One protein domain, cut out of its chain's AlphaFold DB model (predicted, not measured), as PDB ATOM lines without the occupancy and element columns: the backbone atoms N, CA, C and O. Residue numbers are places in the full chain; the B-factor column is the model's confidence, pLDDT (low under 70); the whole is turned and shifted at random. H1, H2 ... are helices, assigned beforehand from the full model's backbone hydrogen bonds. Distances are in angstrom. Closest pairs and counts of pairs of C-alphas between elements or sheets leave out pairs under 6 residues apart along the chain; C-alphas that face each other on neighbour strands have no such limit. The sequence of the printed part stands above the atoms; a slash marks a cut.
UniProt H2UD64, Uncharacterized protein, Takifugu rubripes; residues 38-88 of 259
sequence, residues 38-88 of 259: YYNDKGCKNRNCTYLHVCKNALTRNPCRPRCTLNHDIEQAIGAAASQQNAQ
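Overview. This is residues 38 to 88 of the 259 residues of an uncharacterized protein of Takifugu rubripes (UniProt H2UD64). This is an elongated model with little regular structure: one helix, H2, makes one end together with the last residues, and the loop of residues 60 to 73 swings out round Pro 66 at the other end. The single-turn helix H1 lies between two long loops, the first of which, residues 38 to 55, makes one side. The printed part has 51 residues with two named helices, H1 then H2, holding 14 residues, and no named strand; the class is all helix. It is only just compact, close to loose, with a radius of gyration of the C-alphas of 11.4 A and spans of 35 by 21 by 13 A.

Along the chain. H2, residues 74 to 83, is 14.1 A long, from C-alpha 74 at (4.166, -3.333, -18.058) to C-alpha 83 at (14.613, 5.686, -20.904). H1, residues 56 to 59, begins at C-alpha 56 at (-1.017, -7.459, -25.687).

Arrangement. H2 and H1 are close but not clearly touching; their closest C-alphas, of Ile 74 and Leu 59, are 6.5 A apart. In H2 every O i to N i+4 pair is within hydrogen-bond range; H1 is too short for such a pair.

Size, cuts and confidence. The C-alphas farthest apart, of Pro 66 and Ala 87, are 35.6 A apart. The link from H1 to H2 is long, 14 residues. The printed part has no cut. Its mean pLDDT is 72.8, with residues 77 to 88 among those under 70.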
ATOM      1  N   TYR A  38       4.430  -7.117 -33.932       77.94
ATOM      2  CA  TYR A  38       5.459  -8.095 -34.296       77.94
ATOM      3  C   TYR A  38       6.145  -8.734 -33.086       77.94
ATOM      4  O   TYR A  38       6.641  -9.849 -33.198       77.94
ATOM      5  N   TYR A  39       6.197  -8.050 -31.941       82.81
ATOM      6  CA  TYR A  39       6.682  -8.638 -30.692       82.81
ATOM      7  C   TYR A  39       5.697  -9.694 -30.184       82.81
ATOM      8  O   TYR A  39       6.099 -10.809 -29.868       82.81
ATOM      9  N   ASN A  40       4.405  -9.363 -30.208       82.94
ATOM     10  CA  ASN A  40       3.319 -10.255 -29.812       82.94
ATOM     11  C   ASN A  40       3.175 -11.487 -30.714       82.94
ATOM     12  O   ASN A  40       2.798 -12.554 -30.239       82.94
ATOM     13  N   ASP A  41       3.605 -11.368 -31.969       80.06
ATOM     14  CA  ASP A  41       3.707 -12.472 -32.928       80.06
ATOM     15  C   ASP A  41       5.099 -13.166 -32.901       80.06
ATOM     16  O   ASP A  41       5.491 -13.833 -33.860       80.06
ATOM     17  N   LYS A  42       5.878 -12.998 -31.812       69.69
ATOM     18  CA  LYS A  42       7.224 -13.574 -31.550       69.69
ATOM     19  C   LYS A  42       8.318 -13.239 -32.583       69.69
ATOM     20  O   LYS A  42       9.285 -13.982 -32.745       69.69
ATOM     21  N   GLY A  43       8.194 -12.123 -33.296       71.94
ATOM     22  CA  GLY A  43       8.992 -11.823 -34.488       71.94
ATOM     23  C   GLY A  43       9.718 -10.478 -34.519       71.94
ATOM     24  O   GLY A  43      10.392 -10.215 -35.512       71.94
ATOM     25  N   CYS A  44       9.615  -9.604 -33.516       79.88
ATOM     26  CA  CYS A  44      10.319  -8.319 -33.576       79.88
ATOM     27  C   CYS A  44      11.823  -8.492 -33.295       79.88
ATOM     28  O   CYS A  44      12.213  -8.772 -32.167       79.88
ATOM     29  N   LYS A  45      12.678  -8.292 -34.312       74.62
ATOM     30  CA  LYS A  45      14.152  -8.269 -34.163       74.62
ATOM     31  C   LYS A  45      14.745  -6.864 -34.307       74.62
ATOM     32  O   LYS A  45      15.967  -6.702 -34.345       74.62
ATOM     33  N   ASN A  46      13.896  -5.842 -34.427       68.00
ATOM     34  CA  ASN A  46      14.352  -4.463 -34.521       68.00
ATOM     35  C   ASN A  46      14.871  -4.006 -33.151       68.00
ATOM     36  O   ASN A  46      14.087  -3.815 -32.225       68.00
ATOM     37  N   ARG A  47      16.189  -3.800 -33.042       65.88
ATOM     38  CA  ARG A  47      16.828  -3.266 -31.826       65.88
ATOM     39  C   ARG A  47      16.393  -1.831 -31.502       65.88
ATOM     40  O   ARG A  47      16.520  -1.413 -30.363       65.88
ATOM     41  N   ASN A  48      15.826  -1.124 -32.484       64.31
ATOM     42  CA  ASN A  48      15.309   0.238 -32.358       64.31
ATOM     43  C   ASN A  48      13.784   0.255 -32.594       64.31
ATOM     44  O   ASN A  48      13.276   1.073 -33.368       64.31
ATOM     45  N   CYS A  49      13.054  -0.733 -32.066       70.81
ATOM     46  CA  CYS A  49      11.596  -0.778 -32.180       70.81
ATOM     47  C   CYS A  49      10.958   0.273 -31.270       70.81
ATOM     48  O   CYS A  49      11.299   0.361 -30.101       70.81
ATOM     49  N   THR A  50      10.019   1.048 -31.811       68.56
ATOM     50  CA  THR A  50       9.396   2.193 -31.126       68.56
ATOM     51  C   THR A  50       8.033   1.865 -30.506       68.56
ATOM     52  O   THR A  50       7.381   2.759 -29.981       68.56
ATOM     53  N   TYR A  51       7.573   0.615 -30.617       76.44
ATOM     54  CA  TYR A  51       6.323   0.110 -30.033       76.44
ATOM     55  C   TYR A  51       6.630  -0.740 -28.795       76.44
ATOM     56  O   TYR A  51       7.679  -1.390 -28.763       76.44
ATOM     57  N   LEU A  52       5.717  -0.813 -27.817       82.62
ATOM     58  CA  LEU A  52       5.990  -1.525 -26.563       82.62
ATOM     59  C   LEU A  52       6.201  -3.025 -26.792       82.62
ATOM     60  O   LEU A  52       5.343  -3.725 -27.329       82.62
ATOM     61  N   HIS A  53       7.333  -3.550 -26.340       86.19
ATOM     62  CA  HIS A  53       7.608  -4.986 -26.335       86.19
ATOM     63  C   HIS A  53       7.007  -5.643 -25.090       86.19
ATOM     64  O   HIS A  53       7.721  -6.144 -24.227       86.19
ATOM     65  N   VAL A  54       5.676  -5.616 -25.018       87.31
ATOM     66  CA  VAL A  54       4.860  -6.207 -23.953       87.31
ATOM     67  C   VAL A  54       3.771  -7.081 -24.571       87.31
ATOM     68  O   VAL A  54       3.325  -6.836 -25.698       87.31
ATOM     69  N   CYS A  55       3.354  -8.125 -23.858       85.62
ATOM     70  CA  CYS A  55       2.218  -8.945 -24.246       85.62
ATOM     71  C   CYS A  55       0.952  -8.086 -24.319       85.62
ATOM     72  O   CYS A  55       0.609  -7.385 -23.371       85.62
ATOM     73  N   LYS A  56       0.226  -8.181 -25.431       87.12
ATOM     74  CA  LYS A  56      -1.017  -7.459 -25.687       87.12
ATOM     75  C   LYS A  56      -2.057  -7.794 -24.625       87.12
ATOM     76  O   LYS A  56      -2.676  -6.879 -24.106       87.12
ATOM     77  N   ASN A  57      -2.204  -9.075 -24.274       84.81
ATOM     78  CA  ASN A  57      -3.162  -9.504 -23.257       84.81
ATOM     79  C   ASN A  57      -2.780  -8.976 -21.871       84.81
ATOM     80  O   ASN A  57      -3.654  -8.478 -21.173       84.81
ATOM     81  N   ALA A  58      -1.489  -8.988 -21.516       84.06
ATOM     82  CA  ALA A  58      -1.025  -8.394 -20.263       84.06
ATOM     83  C   ALA A  58      -1.311  -6.882 -20.214       84.06
ATOM     84  O   ALA A  58      -1.853  -6.394 -19.229       84.06
ATOM     85  N   LEU A  59      -1.040  -6.157 -21.306       82.06
ATOM     86  CA  LEU A  59      -1.289  -4.717 -21.402       82.06
ATOM     87  C   LEU A  59      -2.782  -4.362 -21.318       82.06
ATOM     88  O   LEU A  59      -3.140  -3.366 -20.701       82.06
ATOM     89  N   THR A  60      -3.660  -5.181 -21.903       79.81
ATOM     90  CA  THR A  60      -5.119  -4.985 -21.847       79.81
ATOM     91  C   THR A  60      -5.774  -5.665 -20.639       79.81
ATOM     92  O   THR A  60      -6.992  -5.807 -20.632       79.81
ATOM     93  N   ARG A  61      -4.993  -6.153 -19.661       76.81
ATOM     94  CA  ARG A  61      -5.468  -6.905 -18.479       76.81
ATOM     95  C   ARG A  61      -6.369  -8.113 -18.800       76.81
ATOM     96  O   ARG A  61      -7.219  -8.496 -18.004       76.81
ATOM     97  N   ASN A  62      -6.159  -8.738 -19.957       81.38
ATOM     98  CA  ASN A  62      -6.836  -9.964 -20.370       81.38
ATOM     99  C   ASN A  62      -6.030 -11.207 -19.949       81.38
ATOM    100  O   ASN A  62      -4.797 -11.151 -19.924       81.38
ATOM    101  N   PRO A  63      -6.681 -12.361 -19.705       82.00
ATOM    102  CA  PRO A  63      -5.982 -13.600 -19.379       82.00
ATOM    103  C   PRO A  63      -4.953 -13.997 -20.452       82.00
ATOM    104  O   PRO A  63      -5.247 -14.080 -21.652       82.00
ATOM    105  N   CYS A  64      -3.720 -14.251 -20.017       83.12
ATOM    106  CA  CYS A  64      -2.658 -14.802 -20.858       83.12
ATOM    107  C   CYS A  64      -2.699 -16.337 -20.860       83.12
ATOM    108  O   CYS A  64      -3.196 -16.969 -19.931       83.12
ATOM    109  N   ARG A  65      -2.119 -16.964 -21.892       83.25
ATOM    110  CA  ARG A  65      -1.923 -18.425 -21.900       83.25
ATOM    111  C   ARG A  65      -0.966 -18.843 -20.763       83.25
ATOM    112  O   ARG A  65       0.006 -18.119 -20.541       83.25
ATOM    113  N   PRO A  66      -1.130 -20.032 -20.143       77.38
ATOM    114  CA  PRO A  66      -0.317 -20.483 -18.999       77.38
ATOM    115  C   PRO A  66       1.203 -20.547 -19.240       77.38
ATOM    116  O   PRO A  66       1.981 -20.562 -18.297       77.38
ATOM    117  N   ARG A  67       1.645 -20.591 -20.504       81.88
ATOM    118  CA  ARG A  67       3.062 -20.586 -20.919       81.88
ATOM    119  C   ARG A  67       3.350 -19.458 -21.913       81.88
ATOM    120  O   ARG A  67       3.912 -19.681 -22.987       81.88
ATOM    121  N   CYS A  68       2.872 -18.252 -21.617       82.81
ATOM    122  CA  CYS A  68       3.185 -17.085 -22.434       82.81
ATOM    123  C   CYS A  68       4.688 -16.779 -22.354       82.81
ATOM    124  O   CYS A  68       5.242 -16.660 -21.269       82.81
ATOM    125  N   THR A  69       5.349 -16.652 -23.505       85.19
ATOM    126  CA  THR A  69       6.790 -16.350 -23.595       85.19
ATOM    127  C   THR A  69       7.059 -14.868 -23.882       85.19
ATOM    128  O   THR A  69       8.141 -14.522 -24.349       85.19
ATOM    129  N   LEU A  70       6.043 -14.012 -23.739       85.81
ATOM    130  CA  LEU A  70       6.118 -12.569 -23.970       85.81
ATOM    131  C   LEU A  70       6.283 -11.845 -22.629       85.81
ATOM    132  O   LEU A  70       5.860 -12.354 -21.597       85.81
ATOM    133  N   ASN A  71       6.865 -10.648 -22.653       84.62
ATOM    134  CA  ASN A  71       7.059  -9.825 -21.464       84.62
ATOM    135  C   ASN A  71       5.704  -9.371 -20.899       84.62
ATOM    136  O   ASN A  71       4.868  -8.862 -21.647       84.62
ATOM    137  N   HIS A  72       5.494  -9.565 -19.600       84.81
ATOM    138  CA  HIS A  72       4.292  -9.156 -18.864       84.81
ATOM    139  C   HIS A  72       4.550  -7.993 -17.899       84.81
ATOM    140  O   HIS A  72       3.604  -7.495 -17.297       84.81
ATOM    141  N   ASP A  73       5.798  -7.549 -17.771       82.50
ATOM    142  CA  ASP A  73       6.153  -6.407 -16.943       82.50
ATOM    143  C   ASP A  73       5.852  -5.109 -17.705       82.50
ATOM    144  O   ASP A  73       6.608  -4.660 -18.575       82.50
ATOM    145  N   ILE A  74       4.670  -4.554 -17.426       77.31
ATOM    146  CA  ILE A  74       4.166  -3.333 -18.058       77.31
ATOM    147  C   ILE A  74       5.020  -2.134 -17.635       77.31
ATOM    148  O   ILE A  74       5.351  -1.306 -18.481       77.31
ATOM    149  N   GLU A  75       5.421  -2.055 -16.366       75.25
ATOM    150  CA  GLU A  75       6.202  -0.937 -15.833       75.25
ATOM    151  C   GLU A  75       7.618  -0.932 -16.400       75.25
ATOM    152  O   GLU A  75       8.094   0.108 -16.847       75.25
ATOM    153  N   GLN A  76       8.261  -2.095 -16.508       72.25
ATOM    154  CA  GLN A  76       9.554  -2.227 -17.173       72.25
ATOM    155  C   GLN A  76       9.449  -1.977 -18.681       72.25
ATOM    156  O   GLN A  76      10.357  -1.386 -19.264       72.25
ATOM    157  N   ALA A  77       8.357  -2.380 -19.339       66.75
ATOM    158  CA  ALA A  77       8.148  -2.091 -20.759       66.75
ATOM    159  C   ALA A  77       7.927  -0.589 -21.017       66.75
ATOM    160  O   ALA A  77       8.472  -0.048 -21.983       66.75
ATOM    161  N   ILE A  78       7.175   0.089 -20.146       69.06
ATOM    162  CA  ILE A  78       6.975   1.542 -20.183       69.06
ATOM    163  C   ILE A  78       8.263   2.266 -19.789       69.06
ATOM    164  O   ILE A  78       8.606   3.242 -20.440       69.06
ATOM    165  N   GLY A  79       9.013   1.771 -18.805       62.69
ATOM    166  CA  GLY A  79      10.291   2.309 -18.338       62.69
ATOM    167  C   GLY A  79      11.415   2.163 -19.365       62.69
ATOM    168  O   GLY A  79      12.140   3.116 -19.626       62.69
ATOM    169  N   ALA A  80      11.509   1.020 -20.047       60.22
ATOM    170  CA  ALA A  80      12.410   0.824 -21.183       60.22
ATOM    171  C   ALA A  80      12.009   1.701 -22.377       60.22
ATOM    172  O   ALA A  80      12.879   2.212 -23.087       60.22
ATOM    173  N   ALA A  81      10.706   1.929 -22.575       55.31
ATOM    174  CA  ALA A  81      10.239   2.954 -23.495       55.31
ATOM    175  C   ALA A  81      10.597   4.363 -22.983       55.31
ATOM    176  O   ALA A  81      10.992   5.184 -23.796       55.31
ATOM    177  N   ALA A  82      10.550   4.633 -21.675       50.88
ATOM    178  CA  ALA A  82      10.781   5.935 -21.043       50.88
ATOM    179  C   ALA A  82      12.251   6.365 -20.996       50.88
ATOM    180  O   ALA A  82      12.577   7.504 -21.325       50.88
ATOM    181  N   SER A  83      13.177   5.446 -20.730       48.34
ATOM    182  CA  SER A  83      14.613   5.686 -20.904       48.34
ATOM    183  C   SER A  83      14.990   5.883 -22.380       48.34
ATOM    184  O   SER A  83      16.010   6.499 -22.679       48.34
ATOM    185  N   GLN A  84      14.141   5.439 -23.315       49.47
ATOM    186  CA  GLN A  84      14.199   5.813 -24.734       49.47
ATOM    187  C   GLN A  84      13.352   7.068 -25.069       49.47
ATOM    188  O   GLN A  84      13.516   7.635 -26.150       49.47
ATOM    189  N   GLN A  85      12.488   7.554 -24.163       45.06
ATOM    190  CA  GLN A  85      11.588   8.708 -24.360       45.06
ATOM    191  C   GLN A  85      12.264  10.066 -24.167       45.06
ATOM    192  O   GLN A  85      11.666  11.065 -24.563       45.06
ATOM    193  N   ASN A  86      13.529  10.145 -23.728       37.09
ATOM    194  CA  ASN A  86      14.294  11.384 -23.948       37.09
ATOM    195  C   ASN A  86      14.632  11.609 -25.444       37.09
ATOM    196  O   ASN A  86      15.246  12.598 -25.835       37.09
ATOM    197  N   ALA A  87      14.176  10.705 -26.314       39.41
ATOM    198  CA  ALA A  87      13.967  10.950 -27.727       39.41
ATOM    199  C   ALA A  87      12.535  10.540 -28.112       39.41
ATOM    200  O   ALA A  87      12.329   9.527 -28.780       39.41
ATOM    201  N   GLN A  88      11.534  11.338 -27.716       39.31
ATOM    202  CA  GLN A  88      10.184  11.289 -28.289       39.31
ATOM    203  C   GLN A  88      10.291  11.161 -29.817       39.31
ATOM    204  O   GLN A  88      10.719  12.085 -30.516       39.31
TER     205      GLN A  88